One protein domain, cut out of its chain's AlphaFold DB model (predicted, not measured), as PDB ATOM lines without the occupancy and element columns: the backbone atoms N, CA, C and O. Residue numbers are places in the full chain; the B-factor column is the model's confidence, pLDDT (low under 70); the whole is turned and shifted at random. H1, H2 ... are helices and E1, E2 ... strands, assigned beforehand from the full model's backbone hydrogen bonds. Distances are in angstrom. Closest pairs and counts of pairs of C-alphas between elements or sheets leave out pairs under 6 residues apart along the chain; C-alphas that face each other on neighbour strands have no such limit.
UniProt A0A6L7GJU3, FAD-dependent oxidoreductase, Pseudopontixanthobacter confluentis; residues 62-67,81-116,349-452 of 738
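Overview. This is residues 62 to 67, 81 to 116 and 349 to 452 of the 738 residues of the protein "FAD-dependent oxidoreductase" of Pseudopontixanthobacter confluentis (UniProt A0A6L7GJU3). Picture a twisted five-stranded sheet with one long helix, H3, packed across one face, while the small strand pair E1 and E2 comes near E3 on the side away from H3. From E2 an arm leads out to a small head of two helices, H1 and H2, well away from this body; residues 94 to 100 stick out free. The printed part has 146 residues with three named helices and seven named strands, in the order E1 E2 H1 H2 E3 E4 E5 E6 H3 E7, of mixed class, and under half of its residues are in named elements. The large sheet runs E4 E5 E6 E3 E7 and the small one E1 E2, both antiparallel. The whole is compact, with a radius of gyration of the C-alphas of 16.3 A and spans of 50 by 34 by 27 A.

Arrangement. Start with E1, residues 62 to 64, and its antiparallel neighbour E2, residues 84 to 87, where N 62 and O 86 are 2.8 A apart. Go on to H1, residues 98 to 107, and H2, residues 112 to 115, which only just touch, with 3 pairs of C-alphas within 8 A; the closest are Glu 105 and Arg 112, 6.7 A. Neither is on the large sheet. Next come E3, residues 350 to 354, E4, residues 367 to 370, E5, residues 376 to 380, and E6, residues 395 to 400. E4 E5 E6 is a meander, each strand the antiparallel neighbour of the one before, with hairpins E4 and E5, E5 and E6; look for N 367 and O 378 at 2.9 A, and N 377 and O 399 at 2.9 A. E3 is the antiparallel neighbour of E6, with N 351 and O 398 at 2.8 A, and E3 E4 E5 E6 is a Greek key, a meander whose last strand pairs with the strand before it. H3, residues 411 to 425, is on the sheet at a height of 8.2 A, across the strands at 75 degrees to E6 on the local plane. E7, residues 448 to 450, is an edge strand, with N 350 and O 450 at 2.9 A; the closest C-alphas of H3 and E7, Gly 415 and Ala 449, are 5.5 A apart. E6, H3, E7 is a split strand-helix-strand unit, two strands running the same way with E3 between them, its crossover right-handed. H1 has every O i to N i+4 pair within hydrogen-bond range, H3 9 of 11, and H2 is too short for one.

Along the chain. Find C-alpha 62 at (25.873, -64.706, 40.766), where E1 begins. H1 measures 12.9 A from first to last C-alpha, E3 12.9 A, E5 13.6 A and E6 16.8 A. H3 runs 21.7 A from C-alpha 411 at (24.223, -80.098, 41.378), and E7 ends at C-alpha 450, (23.480, -74.338, 39.683).

Size, cuts and confidence. The C-alphas of His 106 and Lys 433, the two farthest apart, are 50.5 A apart. Residues 68 to 80 and 117 to 348 are not printed, with C-alpha gaps of 10.6 A and 24.5 A across the cuts. The links E3 to E4, E5 to E6 and H3 to E7 are long. The model's mean pLDDT over the printed part is 91.4; residues 64 to 67 and 81 to 83 are under 70.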
ATOM      1  N   ILE A  62      24.823 -64.225  39.873       83.00
ATOM      2  CA  ILE A  62      25.873 -64.706  40.766       83.00
ATOM      3  C   ILE A  62      27.224 -64.335  40.159       83.00
ATOM      4  O   ILE A  62      27.556 -64.743  39.047       83.00
ATOM      5  N   LYS A  63      28.028 -63.576  40.910       74.44
ATOM      6  CA  LYS A  63      29.411 -63.262  40.536       74.44
ATOM      7  C   LYS A  63      30.301 -64.456  40.832       74.44
ATOM      8  O   LYS A  63      30.466 -64.840  41.991       74.44
ATOM      9  N   ARG A  64      30.915 -65.024  39.795       67.00
ATOM     10  CA  ARG A  64      31.969 -66.023  39.962       67.00
ATOM     11  C   ARG A  64      33.310 -65.391  39.631       67.00
ATOM     12  O   ARG A  64      33.553 -65.016  38.491       67.00
ATOM     13  N   VAL A  65      34.196 -65.327  40.623       54.59
ATOM     14  CA  VAL A  65      35.605 -65.008  40.379       54.59
ATOM     15  C   VAL A  65      36.224 -66.178  39.626       54.59
ATOM     16  O   VAL A  65      36.204 -67.313  40.102       54.59
ATOM     17  N   VAL A  66      36.754 -65.888  38.446       53.84
ATOM     18  CA  VAL A  66      37.474 -66.817  37.575       53.84
ATOM     19  C   VAL A  66      38.972 -66.602  37.872       53.84
ATOM     20  O   VAL A  66      39.503 -65.556  37.491       53.84
ATOM     21  N   PRO A  67      39.671 -67.515  38.586       42.38
ATOM     22  CA  PRO A  67      41.130 -67.445  38.763       42.38
ATOM     23  C   PRO A  67      41.906 -67.329  37.428       42.38
ATOM     24  O   PRO A  67      42.028 -68.288  36.681       42.38
ATOM     25  N   LYS A  81      37.776 -57.890  37.819       40.41
ATOM     26  CA  LYS A  81      37.816 -57.633  36.367       40.41
ATOM     27  C   LYS A  81      37.671 -58.896  35.520       40.41
ATOM     28  O   LYS A  81      37.372 -58.783  34.338       40.41
ATOM     29  N   THR A  82      37.887 -60.079  36.101       46.66
ATOM     30  CA  THR A  82      37.743 -61.380  35.418       46.66
ATOM     31  C   THR A  82      36.471 -62.128  35.820       46.66
ATOM     32  O   THR A  82      36.220 -63.223  35.318       46.66
ATOM     33  N   ALA A  83      35.668 -61.574  36.735       61.66
ATOM     34  CA  ALA A  83      34.443 -62.201  37.201       61.66
ATOM     35  C   ALA A  83      33.305 -62.011  36.190       61.66
ATOM     36  O   ALA A  83      32.927 -60.885  35.862       61.66
ATOM     37  N   ILE A  84      32.734 -63.122  35.725       73.31
ATOM     38  CA  ILE A  84      31.563 -63.112  34.846       73.31
ATOM     39  C   ILE A  84      30.340 -63.349  35.715       73.31
ATOM     40  O   ILE A  84      30.330 -64.227  36.586       73.31
ATOM     41  N   GLU A  85      29.321 -62.534  35.498       84.88
ATOM     42  CA  GLU A  85      28.038 -62.687  36.161       84.88
ATOM     43  C   GLU A  85      27.227 -63.770  35.466       84.88
ATOM     44  O   GLU A  85      27.117 -63.796  34.245       84.88
ATOM     45  N   GLN A  86      26.679 -64.677  36.263       87.62
ATOM     46  CA  GLN A  86      25.844 -65.772  35.800       87.62
ATOM     47  C   GLN A  86      24.436 -65.538  36.324       87.62
ATOM     48  O   GLN A  86      24.216 -65.595  37.536       87.62
ATOM     49  N   ASP A  87      23.494 -65.249  35.435       91.44
ATOM     50  CA  ASP A  87      22.093 -65.074  35.815       91.44
ATOM     51  C   ASP A  87      21.546 -66.371  36.431       91.44
ATOM     52  O   ASP A  87      21.986 -67.475  36.081       91.44
ATOM     53  N   VAL A  88      20.598 -66.257  37.371       88.38
ATOM     54  CA  VAL A  88      19.942 -67.437  37.969       88.38
ATOM     55  C   VAL A  88      19.397 -68.333  36.851       88.38
ATOM     56  O   VAL A  88      19.747 -69.511  36.792       88.38
ATOM     57  N   TYR A  89      18.649 -67.746  35.917       87.12
ATOM     58  CA  TYR A  89      18.267 -68.319  34.625       87.12
ATOM     59  C   TYR A  89      17.957 -67.183  33.629       87.12
ATOM     60  O   TYR A  89      17.700 -66.048  34.054       87.12
ATOM     61  N   PRO A  90      17.998 -67.433  32.308       84.94
ATOM     62  CA  PRO A  90      17.733 -66.398  31.318       84.94
ATOM     63  C   PRO A  90      16.260 -65.980  31.369       84.94
ATOM     64  O   PRO A  90      15.370 -66.819  31.483       84.94
ATOM     65  N   HIS A  91      16.011 -64.675  31.288       92.25
ATOM     66  CA  HIS A  91      14.664 -64.111  31.324       92.25
ATOM     67  C   HIS A  91      14.247 -63.607  29.942       92.25
ATOM     68  O   HIS A  91      15.005 -62.912  29.261       92.25
ATOM     69  N   MET A  92      13.008 -63.917  29.569       92.50
ATOM     70  CA  MET A  92      12.324 -63.330  28.423       92.50
ATOM     71  C   MET A  92      11.409 -62.210  28.915       92.50
ATOM     72  O   MET A  92      10.595 -62.421  29.811       92.50
ATOM     73  N   PHE A  93      11.529 -61.024  28.321       95.81
ATOM     74  CA  PHE A  93      10.675 -59.884  28.645       95.81
ATOM     75  C   PHE A  93       9.658 -59.700  27.521       95.81
ATOM     76  O   PHE A  93      10.043 -59.423  26.387       95.81
ATOM     77  N   CYS A  94       8.370 -59.908  27.793       94.06
ATOM     78  CA  CYS A  94       7.351 -59.805  26.750       94.06
ATOM     79  C   CYS A  94       7.058 -58.339  26.416       94.06
ATOM     80  O   CYS A  94       7.172 -57.449  27.259       94.06
ATOM     81  N   ASP A  95       6.638 -58.083  25.178       92.25
ATOM     82  CA  ASP A  95       6.314 -56.724  24.733       92.25
ATOM     83  C   ASP A  95       5.176 -56.091  25.553       92.25
ATOM     84  O   ASP A  95       5.215 -54.905  25.850       92.25
ATOM     85  N   TRP A  96       4.220 -56.906  26.010       92.38
ATOM     86  CA  TRP A  96       3.046 -56.469  26.769       92.38
ATOM     87  C   TRP A  96       3.296 -56.178  28.257       92.38
ATOM     88  O   TRP A  96       2.336 -55.897  28.964       92.38
ATOM     89  N   TYR A  97       4.537 -56.266  28.751       95.81
ATOM     90  CA  TYR A  97       4.871 -56.024  30.161       95.81
ATOM     91  C   TYR A  97       4.784 -54.530  30.537       95.81
ATOM     92  O   TYR A  97       5.792 -53.872  30.793       95.81
ATOM     93  N   ASP A  98       3.569 -53.980  30.523       94.88
ATOM     94  CA  ASP A  98       3.285 -52.547  30.616       94.88
ATOM     95  C   ASP A  98       3.859 -51.912  31.901       94.88
ATOM     96  O   ASP A  98       4.439 -50.824  31.847       94.88
ATOM     97  N   ASN A  99       3.760 -52.576  33.062       97.12
ATOM     98  CA  ASN A  99       4.283 -52.030  34.321       97.12
ATOM     99  C   ASN A  99       5.806 -52.178  34.434       97.12
ATOM    100  O   ASN A  99       6.460 -51.293  34.993       97.12
ATOM    101  N   PHE A 100       6.389 -53.266  33.922       97.81
ATOM    102  CA  PHE A 100       7.844 -53.417  33.859       97.81
ATOM    103  C   PHE A 100       8.479 -52.395  32.915       97.81
ATOM    104  O   PHE A 100       9.482 -51.787  33.286       97.81
ATOM    105  N   TRP A 101       7.914 -52.182  31.723       97.31
ATOM    106  CA  TRP A 101       8.456 -51.209  30.778       97.31
ATOM    107  C   TRP A 101       8.349 -49.782  31.317       97.31
ATOM    108  O   TRP A 101       9.305 -49.027  31.182       97.31
ATOM    109  N   ASP A 102       7.284 -49.433  32.042       96.56
ATOM    110  CA  ASP A 102       7.215 -48.146  32.746       96.56
ATOM    111  C   ASP A 102       8.287 -48.010  33.838       96.56
ATOM    112  O   ASP A 102       8.995 -47.004  33.892       96.56
ATOM    113  N   LEU A 103       8.493 -49.046  34.658       97.25
ATOM    114  CA  LEU A 103       9.586 -49.059  35.636       97.25
ATOM    115  C   LEU A 103      10.952 -48.880  34.950       97.25
ATOM    116  O   LEU A 103      11.802 -48.122  35.412       97.25
ATOM    117  N   TYR A 104      11.186 -49.586  33.847       97.75
ATOM    118  CA  TYR A 104      12.485 -49.606  33.186       97.75
ATOM    119  C   TYR A 104      12.766 -48.319  32.395       97.75
ATOM    120  O   TYR A 104      13.846 -47.737  32.501       97.75
ATOM    121  N   GLU A 105      11.801 -47.841  31.615       96.75
ATOM    122  CA  GLU A 105      11.991 -46.687  30.740       96.75
ATOM    123  C   GLU A 105      11.781 -45.361  31.469       96.75
ATOM    124  O   GLU A 105      12.568 -44.433  31.267       96.75
ATOM    125  N   HIS A 106      10.774 -45.269  32.344       94.75
ATOM    126  CA  HIS A 106      10.460 -44.030  33.053       94.75
ATOM    127  C   HIS A 106      11.191 -43.911  34.390       94.75
ATOM    128  O   HIS A 106      11.858 -42.897  34.607       94.75
ATOM    129  N   ASP A 107      11.111 -44.910  35.277       94.56
ATOM    130  CA  ASP A 107      11.737 -44.786  36.604       94.56
ATOM    131  C   ASP A 107      13.272 -44.893  36.539       94.56
ATOM    132  O   ASP A 107      13.951 -44.162  37.260       94.56
ATOM    133  N   LEU A 108      13.833 -45.742  35.663       96.25
ATOM    134  CA  LEU A 108      15.293 -45.837  35.472       96.25
ATOM    135  C   LEU A 108      15.835 -44.928  34.360       96.25
ATOM    136  O   LEU A 108      17.052 -44.760  34.254       96.25
ATOM    137  N   GLY A 109      14.972 -44.364  33.510       95.56
ATOM    138  CA  GLY A 109      15.393 -43.520  32.389       95.56
ATOM    139  C   GLY A 109      16.148 -44.275  31.289       95.56
ATOM    140  O   GLY A 109      17.011 -43.689  30.628       95.56
ATOM    141  N   ARG A 110      15.889 -45.579  31.107       96.00
ATOM    142  CA  ARG A 110      16.635 -46.445  30.176       96.00
ATOM    143  C   ARG A 110      15.745 -46.907  29.033       96.00
ATOM    144  O   ARG A 110      14.799 -47.647  29.253       96.00
ATOM    145  N   LYS A 111      16.079 -46.535  27.800       94.25
ATOM    146  CA  LYS A 111      15.295 -46.935  26.624       94.25
ATOM    147  C   LYS A 111      15.448 -48.424  26.341       94.25
ATOM    148  O   LYS A 111      16.569 -48.934  26.317       94.25
ATOM    149  N   ARG A 112      14.339 -49.107  26.066       94.25
ATOM    150  CA  ARG A 112      14.314 -50.544  25.779       94.25
ATOM    151  C   ARG A 112      15.272 -50.940  24.653       94.25
ATOM    152  O   ARG A 112      16.077 -51.845  24.849       94.25
ATOM    153  N   ASP A 113      15.259 -50.235  23.523       92.69
ATOM    154  CA  ASP A 113      16.051 -50.602  22.333       92.69
ATOM    155  C   ASP A 113      17.573 -50.552  22.557       92.69
ATOM    156  O   ASP A 113      18.332 -51.308  21.935       92.69
ATOM    157  N   ASP A 114      18.031 -49.714  23.489       95.00
ATOM    158  CA  ASP A 114      19.452 -49.582  23.811       95.00
ATOM    159  C   ASP A 114      19.963 -50.838  24.536       95.00
ATOM    160  O   ASP A 114      21.062 -51.324  24.256       95.00
ATOM    161  N   TYR A 115      19.137 -51.417  25.413       95.56
ATOM    162  CA  TYR A 115      19.539 -52.476  26.347       95.56
ATOM    163  C   TYR A 115      18.931 -53.844  26.061       95.56
ATOM    164  O   TYR A 115      19.426 -54.837  26.581       95.56
ATOM    165  N   PHE A 116      17.909 -53.929  25.218       96.50
ATOM    166  CA  PHE A 116      17.272 -55.185  24.848       96.50
ATOM    167  C   PHE A 116      17.418 -55.466  23.355       96.50
ATOM    168  O   PHE A 116      17.600 -54.566  22.533       96.50
ATOM    169  N   PRO A 349      17.345 -76.005  37.338       95.75
ATOM    170  CA  PRO A 349      18.773 -76.238  37.209       95.75
ATOM    171  C   PRO A 349      19.334 -75.594  35.944       95.75
ATOM    172  O   PRO A 349      18.749 -75.690  34.865       95.75
ATOM    173  N   VAL A 350      20.497 -74.959  36.081       96.12
ATOM    174  CA  VAL A 350      21.173 -74.250  34.993       96.12
ATOM    175  C   VAL A 350      22.643 -74.638  34.927       96.12
ATOM    176  O   VAL A 350      23.308 -74.784  35.956       96.12
ATOM    177  N   VAL A 351      23.169 -74.763  33.712       96.25
ATOM    178  CA  VAL A 351      24.604 -74.862  33.440       96.25
ATOM    179  C   VAL A 351      25.005 -73.749  32.479       96.25
ATOM    180  O   VAL A 351      24.556 -73.743  31.335       96.25
ATOM    181  N   ASP A 352      25.881 -72.836  32.907       94.75
ATOM    182  CA  ASP A 352      26.581 -71.962  31.958       94.75
ATOM    183  C   ASP A 352      27.817 -72.703  31.470       94.75
ATOM    184  O   ASP A 352      28.734 -72.984  32.251       94.75
ATOM    185  N   VAL A 353      27.838 -73.021  30.184       95.75
ATOM    186  CA  VAL A 353      28.912 -73.757  29.531       95.75
ATOM    187  C   VAL A 353      29.730 -72.785  28.706       95.75
ATOM    188  O   VAL A 353      29.239 -72.180  27.756       95.75
ATOM    189  N   TYR A 354      30.999 -72.659  29.066       95.12
ATOM    190  CA  TYR A 354      31.975 -71.872  28.328       95.12
ATOM    191  C   TYR A 354      32.809 -72.824  27.492       95.12
ATOM    192  O   TYR A 354      33.294 -73.830  28.008       95.12
ATOM    193  N   PHE A 355      32.993 -72.515  26.215       96.56
ATOM    194  CA  PHE A 355      33.821 -73.317  25.324       96.56
ATOM    195  C   PHE A 355      35.222 -72.723  25.195       96.56
ATOM    196  O   PHE A 355      35.428 -71.514  25.293       96.56
ATOM    197  N   LYS A 356      36.210 -73.583  24.935       95.38
ATOM    198  CA  LYS A 356      37.605 -73.180  24.691       95.38
ATOM    199  C   LYS A 356      37.785 -72.453  23.351       95.38
ATOM    200  O   LYS A 356      38.820 -71.824  23.139       95.38
ATOM    201  N   HIS A 357      36.795 -72.527  22.464       94.94
ATOM    202  CA  HIS A 357      36.800 -71.962  21.117       94.94
ATOM    203  C   HIS A 357      35.402 -71.448  20.721       94.94
ATOM    204  O   HIS A 357      34.426 -71.630  21.451       94.94
ATOM    205  N   LYS A 358      35.311 -70.769  19.571       95.31
ATOM    206  CA  LYS A 358      34.038 -70.332  18.984       95.31
ATOM    207  C   LYS A 358      33.358 -71.502  18.267       95.31
ATOM    208  O   LYS A 358      34.016 -72.245  17.544       95.31
ATOM    209  N   LEU A 359      32.053 -71.634  18.468       94.75
ATOM    210  CA  LEU A 359      31.175 -72.588  17.798       94.75
ATOM    211  C   LEU A 359      30.118 -71.826  16.995       94.75
ATOM    212  O   LEU A 359      29.367 -71.039  17.573       94.75
ATOM    213  N   ASP A 360      30.008 -72.128  15.703       91.69
ATOM    214  CA  ASP A 360      28.981 -71.585  14.802       91.69
ATOM    215  C   ASP A 360      27.799 -72.561  14.683       91.69
ATOM    216  O   ASP A 360      27.408 -72.977  13.595       91.69
ATOM    217  N   LEU A 361      27.280 -72.996  15.835       92.12
ATOM    218  CA  LEU A 361      26.209 -73.997  15.919       92.12
ATOM    219  C   LEU A 361      24.868 -73.397  16.339       92.12
ATOM    220  O   LEU A 361      23.836 -73.859  15.872       92.12
ATOM    221  N   PHE A 362      24.869 -72.388  17.212       94.69
ATOM    222  CA  PHE A 362      23.659 -71.920  17.888       94.69
ATOM    223  C   PHE A 362      23.053 -70.682  17.206       94.69
ATOM    224  O   PHE A 362      23.788 -69.741  16.889       94.69
ATOM    225  N   PRO A 363      21.723 -70.619  17.015       94.06
ATOM    226  CA  PRO A 363      21.048 -69.414  16.551       94.06
ATOM    227  C   PRO A 363      20.989 -68.349  17.659       94.06
ATOM    228  O   PRO A 363      21.283 -68.604  18.825       94.06
ATOM    229  N   LYS A 364      20.558 -67.137  17.287       91.12
ATOM    230  CA  LYS A 364      20.380 -66.001  18.214       91.12
ATOM    231  C   LYS A 364      19.159 -66.125  19.132       91.12
ATOM    232  O   LYS A 364      19.066 -65.397  20.124       91.12
ATOM    233  N   ASP A 365      18.198 -66.958  18.745       91.00
ATOM    234  CA  ASP A 365      16.955 -67.179  19.480       91.00
ATOM    235  C   ASP A 365      17.173 -68.196  20.614       91.00
ATOM    236  O   ASP A 365      18.144 -68.953  20.612       91.00
ATOM    237  N   HIS A 366      16.243 -68.249  21.570       93.62
ATOM    238  CA  HIS A 366      16.161 -69.397  22.472       93.62
ATOM    239  C   HIS A 366      15.905 -70.673  21.670       93.62
ATOM    240  O   HIS A 366      15.066 -70.675  20.767       93.62
ATOM    241  N   VAL A 367      16.604 -71.750  22.023       95.88
ATOM    242  CA  VAL A 367      16.437 -73.066  21.407       95.88
ATOM    243  C   VAL A 367      15.785 -74.018  22.399       95.88
ATOM    244  O   VAL A 367      16.385 -74.340  23.422       95.88
ATOM    245  N   GLY A 368      14.595 -74.520  22.081       95.88
ATOM    246  CA  GLY A 368      14.028 -75.693  22.750       95.88
ATOM    247  C   GLY A 368      14.582 -76.989  22.149       95.88
ATOM    248  O   GLY A 368      14.615 -77.133  20.923       95.88
ATOM    249  N   LEU A 369      15.015 -77.934  22.985       95.69
ATOM    250  CA  LEU A 369      15.459 -79.253  22.531       95.69
ATOM    251  C   LEU A 369      14.266 -80.218  22.484       95.69
ATOM    252  O   LEU A 369      13.844 -80.781  23.496       95.69
ATOM    253  N   GLY A 370      13.710 -80.395  21.284       92.44
ATOM    254  CA  GLY A 370      12.508 -81.189  21.049       92.44
ATOM    255  C   GLY A 370      12.721 -82.664  21.392       92.44
ATOM    256  O   GLY A 370      13.584 -83.320  20.806       92.44
ATOM    257  N   GLY A 371      11.918 -83.183  22.324       90.06
ATOM    258  CA  GLY A 371      12.042 -84.551  22.840       90.06
ATOM    259  C   GLY A 371      13.110 -84.732  23.927       90.06
ATOM    260  O   GLY A 371      13.473 -85.869  24.228       90.06
ATOM    261  N   SER A 372      13.639 -83.645  24.503       95.00
ATOM    262  CA  SER A 372      14.504 -83.714  25.689       95.00
ATOM    263  C   SER A 372      13.757 -84.309  26.886       95.00
ATOM    264  O   SER A 372      12.624 -83.936  27.178       95.00
ATOM    265  N   LYS A 373      14.433 -85.199  27.614       94.25
ATOM    266  CA  LYS A 373      13.957 -85.854  28.840       94.25
ATOM    267  C   LYS A 373      13.867 -84.895  30.023       94.25
ATOM    268  O   LYS A 373      13.119 -85.167  30.951       94.25
ATOM    269  N   TYR A 374      14.669 -83.831  30.023       95.88
ATOM    270  CA  TYR A 374      14.758 -82.867  31.126       95.88
ATOM    271  C   TYR A 374      14.139 -81.505  30.780       95.88
ATOM    272  O   TYR A 374      14.312 -80.539  31.528       95.88
ATOM    273  N   GLY A 375      13.469 -81.395  29.626       95.50
ATOM    274  CA  GLY A 375      12.946 -80.124  29.124       95.50
ATOM    275  C   GLY A 375      14.061 -79.099  28.908       95.50
ATOM    276  O   GLY A 375      13.980 -77.981  29.414       95.50
ATOM    277  N   LEU A 376      15.144 -79.498  28.232       97.25
ATOM    278  CA  LEU A 376      16.312 -78.645  28.049       97.25
ATOM    279  C   LEU A 376      16.065 -77.513  27.049       97.25
ATOM    280  O   LEU A 376      15.572 -77.718  25.936       97.25
ATOM    281  N   THR A 377      16.534 -76.328  27.422       97.06
ATOM    282  CA  THR A 377      16.671 -75.175  26.529       97.06
ATOM    283  C   THR A 377      18.121 -74.724  26.441       97.06
ATOM    284  O   THR A 377      18.907 -74.951  27.362       97.06
ATOM    285  N   VAL A 378      18.477 -74.089  25.325       97.00
ATOM    286  CA  VAL A 378      19.814 -73.547  25.072       97.00
ATOM    287  C   VAL A 378      19.714 -72.091  24.620       97.00
ATOM    288  O   VAL A 378      18.872 -71.741  23.792       97.00
ATOM    289  N   LEU A 379      20.593 -71.238  25.145       96.50
ATOM    290  CA  LEU A 379      20.800 -69.867  24.674       96.50
ATOM    291  C   LEU A 379      22.295 -69.578  24.562       96.50
ATOM    292  O   LEU A 379      23.008 -69.724  25.548       96.50
ATOM    293  N   ASP A 380      22.759 -69.097  23.409       96.06
ATOM    294  CA  ASP A 380      24.119 -68.570  23.268       96.06
ATOM    295  C   ASP A 380      24.184 -67.100  23.708       96.06
ATOM    296  O   ASP A 380      23.868 -66.176  22.953       96.06
ATOM    297  N   ILE A 381      24.605 -66.881  24.955       93.81
ATOM    298  CA  ILE A 381      24.744 -65.540  25.536       93.81
ATOM    299  C   ILE A 381      25.942 -64.774  24.972       93.81
ATOM    300  O   ILE A 381      25.946 -63.543  25.024       93.81
ATOM    301  N   SER A 382      26.916 -65.462  24.363       93.44
ATOM    302  CA  SER A 382      28.048 -64.801  23.700       93.44
ATOM    303  C   SER A 382      27.645 -64.018  22.454       93.44
ATOM    304  O   SER A 382      28.387 -63.152  22.012       93.44
ATOM    305  N   GLN A 383      26.458 -64.282  21.899       92.25
ATOM    306  CA  GLN A 383      25.888 -63.504  20.795       92.25
ATOM    307  C   GLN A 383      25.083 -62.281  21.267       92.25
ATOM    308  O   GLN A 383      24.622 -61.495  20.435       92.25
ATOM    309  N   LEU A 384      24.853 -62.148  22.577       90.06
ATOM    310  CA  LEU A 384      23.982 -61.131  23.166       90.06
ATOM    311  C   LEU A 384      24.736 -60.150  24.071       90.06
ATOM    312  O   LEU A 384      24.400 -58.964  24.076       90.06
ATOM    313  N   TRP A 385      25.706 -60.623  24.856       90.69
ATOM    314  CA  TRP A 385      26.515 -59.762  25.726       90.69
ATOM    315  C   TRP A 385      27.817 -59.340  25.029       90.69
ATOM    316  O   TRP A 385      28.031 -59.640  23.857       90.69
ATOM    317  N   SER A 386      28.667 -58.576  25.718       83.38
ATOM    318  CA  SER A 386      29.884 -58.030  25.112       83.38
ATOM    319  C   SER A 386      30.876 -59.135  24.738       83.38
ATOM    320  O   SER A 386      31.194 -59.979  25.569       83.38
ATOM    321  N   ASP A 387      31.455 -59.069  23.535       75.94
ATOM    322  CA  ASP A 387      32.503 -60.003  23.087       75.94
ATOM    323  C   ASP A 387      33.703 -60.068  24.046       75.94
ATOM    324  O   ASP A 387      34.334 -61.118  24.196       75.94
ATOM    325  N   HIS A 388      34.008 -58.953  24.722       75.06
ATOM    326  CA  HIS A 388      35.073 -58.881  25.722       75.06
ATOM    327  C   HIS A 388      34.808 -59.818  26.910       75.06
ATOM    328  O   HIS A 388      35.750 -60.357  27.483       75.06
ATOM    329  N   ASP A 389      33.544 -60.058  27.264       79.06
ATOM    330  CA  ASP A 389      33.193 -60.933  28.382       79.06
ATOM    331  C   ASP A 389      33.479 -62.409  28.077       79.06
ATOM    332  O   ASP A 389      33.515 -63.206  29.012       79.06
ATOM    333  N   PHE A 390      33.716 -62.791  26.812       86.56
ATOM    334  CA  PHE A 390      33.891 -64.185  26.374       86.56
ATOM    335  C   PHE A 390      35.173 -64.455  25.581       86.56
ATOM    336  O   PHE A 390      35.373 -65.581  25.127       86.56
ATOM    337  N   ASP A 391      36.048 -63.463  25.409       86.06
ATOM    338  CA  ASP A 391      37.267 -63.572  24.590       86.06
ATOM    339  C   ASP A 391      36.979 -64.042  23.148       86.06
ATOM    340  O   ASP A 391      37.754 -64.799  22.557       86.06
ATOM    341  N   GLY A 392      35.818 -63.660  22.601       87.25
ATOM    342  CA  GLY A 392      35.344 -64.116  21.289       87.25
ATOM    343  C   GLY A 392      34.997 -65.612  21.204       87.25
ATOM    344  O   GLY A 392      34.846 -66.134  20.101       87.25
ATOM    345  N   LYS A 393      34.882 -66.324  22.332       94.19
ATOM    346  CA  LYS A 393      34.492 -67.744  22.396       94.19
ATOM    347  C   LYS A 393      32.991 -67.890  22.630       94.19
ATOM    348  O   LYS A 393      32.310 -66.940  23.008       94.19
ATOM    349  N   THR A 394      32.472 -69.094  22.409       96.31
ATOM    350  CA  THR A 394      31.056 -69.381  22.655       96.31
ATOM    351  C   THR A 394      30.804 -69.640  24.139       96.31
ATOM    352  O   THR A 394      31.564 -70.355  24.796       96.31
ATOM    353  N   ALA A 395      29.707 -69.086  24.653       95.31
ATOM    354  CA  ALA A 395      29.190 -69.372  25.982       95.31
ATOM    355  C   ALA A 395      27.678 -69.574  25.889       95.31
ATOM    356  O   ALA A 395      26.959 -68.679  25.446       95.31
ATOM    357  N   ILE A 396      27.208 -70.749  26.299       96.94
ATOM    358  CA  ILE A 396      25.788 -71.092  26.283       96.94
ATOM    359  C   ILE A 396      25.251 -71.258  27.696       96.94
ATOM    360  O   ILE A 396      25.968 -71.678  28.602       96.94
ATOM    361  N   ILE A 397      23.963 -70.995  27.858       96.56
ATOM    362  CA  ILE A 397      23.195 -71.377  29.034       96.56
ATOM    363  C   ILE A 397      22.325 -72.570  28.663       96.56
ATOM    364  O   ILE A 397      21.604 -72.514  27.668       96.56
ATOM    365  N   ILE A 398      22.388 -73.623  29.475       97.31
ATOM    366  CA  ILE A 398      21.484 -74.770  29.423       97.31
ATOM    367  C   ILE A 398      20.580 -74.707  30.649       97.31
ATOM    368  O   ILE A 398      21.097 -74.705  31.766       97.31
ATOM    369  N   ALA A 399      19.264 -74.687  30.465       96.94
ATOM    370  CA  ALA A 399      18.298 -74.735  31.563       96.94
ATOM    371  C   ALA A 399      17.405 -75.971  31.434       96.94
ATOM    372  O   ALA A 399      17.001 -76.308  30.323       96.94
ATOM    373  N   ALA A 400      17.122 -76.637  32.554       96.81
ATOM    374  CA  ALA A 400      16.223 -77.787  32.613       96.81
ATOM    375  C   ALA A 400      14.885 -77.386  33.235       96.81
ATOM    376  O   ALA A 400      14.826 -77.107  34.435       96.81
ATOM    377  N   SER A 401      13.828 -77.375  32.425       95.38
ATOM    378  CA  SER A 401      12.485 -77.011  32.886       95.38
ATOM    379  C   SER A 401      11.726 -78.176  33.538       95.38
ATOM    380  O   SER A 401      10.716 -77.949  34.194       95.38
ATOM    381  N   ASP A 402      12.231 -79.412  33.430       93.62
ATOM    382  CA  ASP A 402      11.781 -80.561  34.227       93.62
ATOM    383  C   ASP A 402      12.930 -81.098  35.096       93.62
ATOM    384  O   ASP A 402      13.590 -82.103  34.812       93.62
ATOM    385  N   ALA A 403      13.189 -80.378  36.186       91.25
ATOM    386  CA  ALA A 403      14.234 -80.718  37.144       91.25
ATOM    387  C   ALA A 403      13.995 -82.068  37.845       91.25
ATOM    388  O   ALA A 403      14.957 -82.737  38.233       91.25
ATOM    389  N   ALA A 404      12.727 -82.458  38.028       90.69
ATOM    390  CA  ALA A 404      12.343 -83.679  38.731       90.69
ATOM    391  C   ALA A 404      12.737 -84.938  37.945       90.69
ATOM    392  O   ALA A 404      13.071 -85.960  38.549       90.69
ATOM    393  N   SER A 405      12.779 -84.841  36.616       93.50
ATOM    394  CA  SER A 405      13.205 -85.923  35.728       93.50
ATOM    395  C   SER A 405      14.716 -86.189  35.732       93.50
ATOM    396  O   SER A 405      15.154 -87.210  35.200       93.50
ATOM    397  N   ILE A 406      15.543 -85.334  36.349       96.00
ATOM    398  CA  ILE A 406      17.000 -85.528  36.395       96.00
ATOM    399  C   ILE A 406      17.373 -86.508  37.526       96.00
ATOM    400  O   ILE A 406      17.236 -86.164  38.703       96.00
ATOM    401  N   PRO A 407      17.944 -87.697  37.235       96.00
ATOM    402  CA  PRO A 407      18.262 -88.711  38.247       96.00
ATOM    403  C   PRO A 407      19.549 -88.400  39.041       96.00
ATOM    404  O   PRO A 407      20.458 -89.225  39.142       96.00
ATOM    405  N   SER A 408      19.659 -87.198  39.616       93.94
ATOM    406  CA  SER A 408      20.765 -86.795  40.493       93.94
ATOM    407  C   SER A 408      20.321 -85.781  41.545       93.94
ATOM    408  O   SER A 408      19.751 -84.742  41.228       93.94
ATOM    409  N   ALA A 409      20.701 -86.031  42.800       89.44
ATOM    410  CA  ALA A 409      20.541 -85.078  43.901       89.44
ATOM    411  C   ALA A 409      21.687 -84.049  43.992       89.44
ATOM    412  O   ALA A 409      21.571 -83.044  44.687       89.44
ATOM    413  N   SER A 410      22.823 -84.300  43.328       93.12
ATOM    414  CA  SER A 410      23.969 -83.385  43.347       93.12
ATOM    415  C   SER A 410      23.911 -82.410  42.172       93.12
ATOM    416  O   SER A 410      23.655 -82.829  41.045       93.12
ATOM    417  N   CYS A 411      24.223 -81.136  42.414       92.25
ATOM    418  CA  CYS A 411      24.223 -80.098  41.378       92.25
ATOM    419  C   CYS A 411      25.185 -80.421  40.214       92.25
ATOM    420  O   CYS A 411      24.804 -80.328  39.052       92.25
ATOM    421  N   ASN A 412      26.401 -80.899  40.506       92.50
ATOM    422  CA  ASN A 412      27.337 -81.322  39.456       92.50
ATOM    423  C   ASN A 412      26.842 -82.562  38.694       92.50
ATOM    424  O   ASN A 412      27.053 -82.658  37.491       92.50
ATOM    425  N   GLY A 413      26.197 -83.513  39.376       95.06
ATOM    426  CA  GLY A 413      25.619 -84.687  38.718       95.06
ATOM    427  C   GLY A 413      24.437 -84.322  37.821       95.06
ATOM    428  O   GLY A 413      24.335 -84.858  36.724       95.06
ATOM    429  N   GLN A 414      23.602 -83.363  38.241       96.00
ATOM    430  CA  GLN A 414      22.544 -82.798  37.400       96.00
ATOM    431  C   GLN A 414      23.151 -82.143  36.157       96.00
ATOM    432  O   GLN A 414      22.804 -82.515  35.041       96.00
ATOM    433  N   GLY A 415      24.135 -81.258  36.346       96.69
ATOM    434  CA  GLY A 415      24.819 -80.598  35.236       96.69
ATOM    435  C   GLY A 415      25.486 -81.578  34.267       96.69
ATOM    436  O   GLY A 415      25.439 -81.374  33.059       96.69
ATOM    437  N   TRP A 416      26.071 -82.671  34.766       97.62
ATOM    438  CA  TRP A 416      26.658 -83.703  33.909       97.62
ATOM    439  C   TRP A 416      25.612 -84.413  33.044       97.62
ATOM    440  O   TRP A 416      25.826 -84.560  31.844       97.62
ATOM    441  N   LEU A 417      24.468 -84.794  33.618       98.25
ATOM    442  CA  LEU A 417      23.370 -85.425  32.877       98.25
ATOM    443  C   LEU A 417      22.786 -84.482  31.814       98.25
ATOM    444  O   LEU A 417      22.537 -84.910  30.689       98.25
ATOM    445  N   MET A 418      22.652 -83.191  32.134       98.25
ATOM    446  CA  MET A 418      22.227 -82.165  31.174       98.25
ATOM    447  C   MET A 418      23.215 -82.038  30.001       98.25
ATOM    448  O   MET A 418      22.798 -81.971  28.849       98.25
ATOM    449  N   LEU A 419      24.531 -82.055  30.264       98.38
ATOM    450  CA  LEU A 419      25.556 -82.034  29.210       98.38
ATOM    451  C   LEU A 419      25.540 -83.303  28.348       98.38
ATOM    452  O   LEU A 419      25.741 -83.223  27.135       98.38
ATOM    453  N   GLN A 420      25.316 -84.468  28.960       97.94
ATOM    454  CA  GLN A 420      25.195 -85.732  28.234       97.94
ATOM    455  C   GLN A 420      24.010 -85.705  27.273       97.94
ATOM    456  O   GLN A 420      24.175 -86.101  26.121       97.94
ATOM    457  N   GLU A 421      22.860 -85.190  27.711       97.75
ATOM    458  CA  GLU A 421      21.706 -85.028  26.833       97.75
ATOM    459  C   GLU A 421      21.956 -83.967  25.754       97.75
ATOM    460  O   GLU A 421      21.685 -84.236  24.588       97.75
ATOM    461  N   LEU A 422      22.563 -82.815  26.080       97.50
ATOM    462  CA  LEU A 422      22.931 -81.801  25.080       97.50
ATOM    463  C   LEU A 422      23.741 -82.411  23.924       97.50
ATOM    464  O   LEU A 422      23.480 -82.109  22.758       97.50
ATOM    465  N   LYS A 423      24.702 -83.293  24.224       96.62
ATOM    466  CA  LYS A 423      25.515 -83.981  23.209       96.62
ATOM    467  C   LYS A 423      24.683 -84.858  22.267       96.62
ATOM    468  O   LYS A 423      25.090 -85.061  21.125       96.62
ATOM    469  N   GLU A 424      23.533 -85.371  22.703       96.44
ATOM    470  CA  GLU A 424      22.627 -86.128  21.828       96.44
ATOM    471  C   GLU A 424      22.016 -85.245  20.725       96.44
ATOM    472  O   GLU A 424      21.723 -85.752  19.644       96.44
ATOM    473  N   PHE A 425      21.868 -83.939  20.979       97.06
ATOM    474  CA  PHE A 425      21.402 -82.942  20.007       97.06
ATOM    475  C   PHE A 425      22.557 -82.299  19.230       97.06
ATOM    476  O   PHE A 425      22.413 -81.988  18.052       97.06
ATOM    477  N   TYR A 426      23.721 -82.146  19.865       96.50
ATOM    478  CA  TYR A 426      24.925 -81.554  19.280       96.50
ATOM    479  C   TYR A 426      26.103 -82.540  19.315       96.50
ATOM    480  O   TYR A 426      27.053 -82.348  20.080       96.50
ATOM    481  N   PRO A 427      26.096 -83.599  18.479       94.31
ATOM    482  CA  PRO A 427      27.096 -84.669  18.539       94.31
ATOM    483  C   PRO A 427      28.523 -84.207  18.214       94.31
ATOM    484  O   PRO A 427      29.481 -84.889  18.575       94.31
ATOM    485  N   GLY A 428      28.669 -83.052  17.554       93.12
ATOM    486  CA  GLY A 428      29.960 -82.429  17.266       93.12
ATOM    487  C   GLY A 428      30.667 -81.836  18.489       93.12
ATOM    488  O   GLY A 428      31.856 -81.555  18.399       93.12
ATOM    489  N   ILE A 429      29.973 -81.666  19.621       96.25
ATOM    490  CA  ILE A 429      30.557 -81.116  20.849       96.25
ATOM    491  C   ILE A 429      31.182 -82.243  21.682       96.25
ATOM    492  O   ILE A 429      30.501 -83.162  22.156       96.25
ATOM    493  N   ASN A 430      32.487 -82.157  21.933       97.38
ATOM    494  CA  ASN A 430      33.176 -83.029  22.872       97.38
ATOM    495  C   ASN A 430      33.026 -82.500  24.306       97.38
ATOM    496  O   ASN A 430      33.777 -81.636  24.752       97.38
ATOM    497  N   ILE A 431      32.090 -83.073  25.067       97.19
ATOM    498  CA  ILE A 431      31.868 -82.739  26.487       97.19
ATOM    499  C   ILE A 431      32.836 -83.441  27.464       97.19
ATOM    500  O   ILE A 431      32.781 -83.181  28.665       97.19
ATOM    501  N   GLY A 432      33.710 -84.336  26.981       96.88
ATOM    502  CA  GLY A 432      34.569 -85.191  27.811       96.88
ATOM    503  C   GLY A 432      33.886 -86.483  28.285       96.88
ATOM    504  O   GLY A 432      32.804 -86.846  27.819       96.88
ATOM    505  N   LYS A 433      34.538 -87.213  29.199       96.62
ATOM    506  CA  LYS A 433      34.076 -88.502  29.756       96.62
ATOM    507  C   LYS A 433      33.389 -88.375  31.116       96.62
ATOM    508  O   LYS A 433      32.635 -89.269  31.495       96.62
ATOM    509  N   HIS A 434      33.664 -87.304  31.854       94.81
ATOM    510  CA  HIS A 434      33.053 -86.996  33.145       94.81
ATOM    511  C   HIS A 434      33.037 -85.481  33.395       94.81
ATOM    512  O   HIS A 434      33.722 -84.711  32.719       94.81
ATOM    513  N   TRP A 435      32.293 -85.040  34.413       93.88
ATOM    514  CA  TRP A 435      32.316 -83.648  34.871       93.88
ATOM    515  C   TRP A 435      33.757 -83.203  35.167       93.88
ATOM    516  O   TRP A 435      34.483 -83.910  35.872       93.88
ATOM    517  N   ARG A 436      34.173 -82.041  34.647       92.69
ATOM    518  CA  ARG A 436      35.550 -81.512  34.760       92.69
ATOM    519  C   ARG A 436      36.654 -82.342  34.098       92.69
ATOM    520  O   ARG A 436      37.806 -82.256  34.517       92.69
ATOM    521  N   ASP A 437      36.332 -83.120  33.070       93.69
ATOM    522  CA  ASP A 437      37.348 -83.734  32.210       93.69
ATOM    523  C   ASP A 437      38.143 -82.643  31.455       93.69
ATOM    524  O   ASP A 437      37.526 -81.835  30.759       93.69
ATOM    525  N   PRO A 438      39.480 -82.559  31.592       91.75
ATOM    526  CA  PRO A 438      40.277 -81.565  30.878       91.75
ATOM    527  C   PRO A 438      40.333 -81.799  29.357       91.75
ATOM    528  O   PRO A 438      40.520 -80.828  28.616       91.75
ATOM    529  N   ASP A 439      40.127 -83.034  28.888       95.50
ATOM    530  CA  ASP A 439      40.268 -83.450  27.485       95.50
ATOM    531  C   ASP A 439      38.952 -83.276  26.701       95.50
ATOM    532  O   ASP A 439      38.421 -84.192  26.062       95.50
ATOM    533  N   CYS A 440      38.397 -82.066  26.767       96.69
ATOM    534  CA  CYS A 440      37.129 -81.701  26.140       96.69
ATOM    535  C   CYS A 440      37.116 -80.266  25.585       96.69
ATOM    536  O   CYS A 440      38.084 -79.517  25.745       96.69
ATOM    537  N   ASP A 441      36.005 -79.870  24.966       97.19
ATOM    538  CA  ASP A 441      35.799 -78.528  24.406       97.19
ATOM    539  C   ASP A 441      35.405 -77.491  25.467       97.19
ATOM    540  O   ASP A 441      35.457 -76.288  25.208       97.19
ATOM    541  N   ILE A 442      35.023 -77.940  26.665       96.88
ATOM    542  CA  ILE A 442      34.499 -77.106  27.750       96.88
ATOM    543  C   ILE A 442      35.646 -76.487  28.558       96.88
ATOM    544  O   ILE A 442      36.547 -77.168  29.051       96.88
ATOM    545  N   ASP A 443      35.579 -75.175  28.752       93.12
ATOM    546  CA  ASP A 443      36.362 -74.439  29.734       93.12
ATOM    547  C   ASP A 443      35.739 -74.629  31.129       93.12
ATOM    548  O   ASP A 443      34.825 -73.913  31.556       93.12
ATOM    549  N   TRP A 444      36.246 -75.621  31.859       90.94
ATOM    550  CA  TRP A 444      35.810 -75.947  33.220       90.94
ATOM    551  C   TRP A 444      36.195 -74.922  34.278       90.94
ATOM    552  O   TRP A 444      35.708 -74.986  35.411       90.94
ATOM    553  N   HIS A 445      37.076 -73.993  33.930       85.94
ATOM    554  CA  HIS A 445      37.480 -72.938  34.828       85.94
ATOM    555  C   HIS A 445      36.377 -71.867  34.945       85.94
ATOM    556  O   HIS A 445      36.129 -71.333  36.032       85.94
ATOM    557  N   ARG A 446      35.634 -71.639  33.854       86.56
ATOM    558  CA  ARG A 446      34.487 -70.712  33.788       86.56
ATOM    559  C   ARG A 446      33.130 -71.407  33.932       86.56
ATOM    560  O   ARG A 446      32.221 -70.844  34.541       86.56
ATOM    561  N   THR A 447      33.007 -72.632  33.422       91.12
ATOM    562  CA  THR A 447      31.758 -73.409  33.437       91.12
ATOM    563  C   THR A 447      31.278 -73.714  34.850       91.12
ATOM    564  O   THR A 447      32.058 -74.075  35.740       91.12
ATOM    565  N   ASN A 448      29.970 -73.582  35.066       90.38
ATOM    566  CA  ASN A 448      29.362 -73.773  36.373       90.38
ATOM    567  C   ASN A 448      27.945 -74.340  36.266       90.38
ATOM    568  O   ASN A 448      27.181 -73.923  35.403       90.38
ATOM    569  N   ALA A 449      27.595 -75.238  37.187       92.44
ATOM    570  CA  ALA A 449      26.225 -75.700  37.380       92.44
ATOM    571  C   ALA A 449      25.612 -75.034  38.614       92.44
ATOM    572  O   ALA A 449      26.306 -74.764  39.601       92.44
ATOM    573  N   ARG A 450      24.302 -74.807  38.568       92.75
ATOM    574  CA  ARG A 450      23.480 -74.338  39.683       92.75
ATOM    575  C   ARG A 450      22.206 -75.159  39.750       92.75
ATOM    576  O   ARG A 450      21.580 -75.411  38.731       92.75
ATOM    577  N   SER A 451      21.811 -75.549  40.959       90.75
ATOM    578  CA  SER A 451      20.512 -76.183  41.192       90.75
ATOM    579  C   SER A 451      19.387 -75.167  41.365       90.75
ATOM    580  O   SER A 451      18.240 -75.555  41.246       90.75
ATOM    581  N   ASN A 452      19.697 -73.901  41.679       92.19
ATOM    582  CA  ASN A 452      18.733 -72.816  41.912       92.19
ATOM    583  C   ASN A 452      17.640 -73.119  42.958       92.19
ATOM    584  O   ASN A 452      16.561 -72.539  42.928       92.19
TER     585      ASN A 452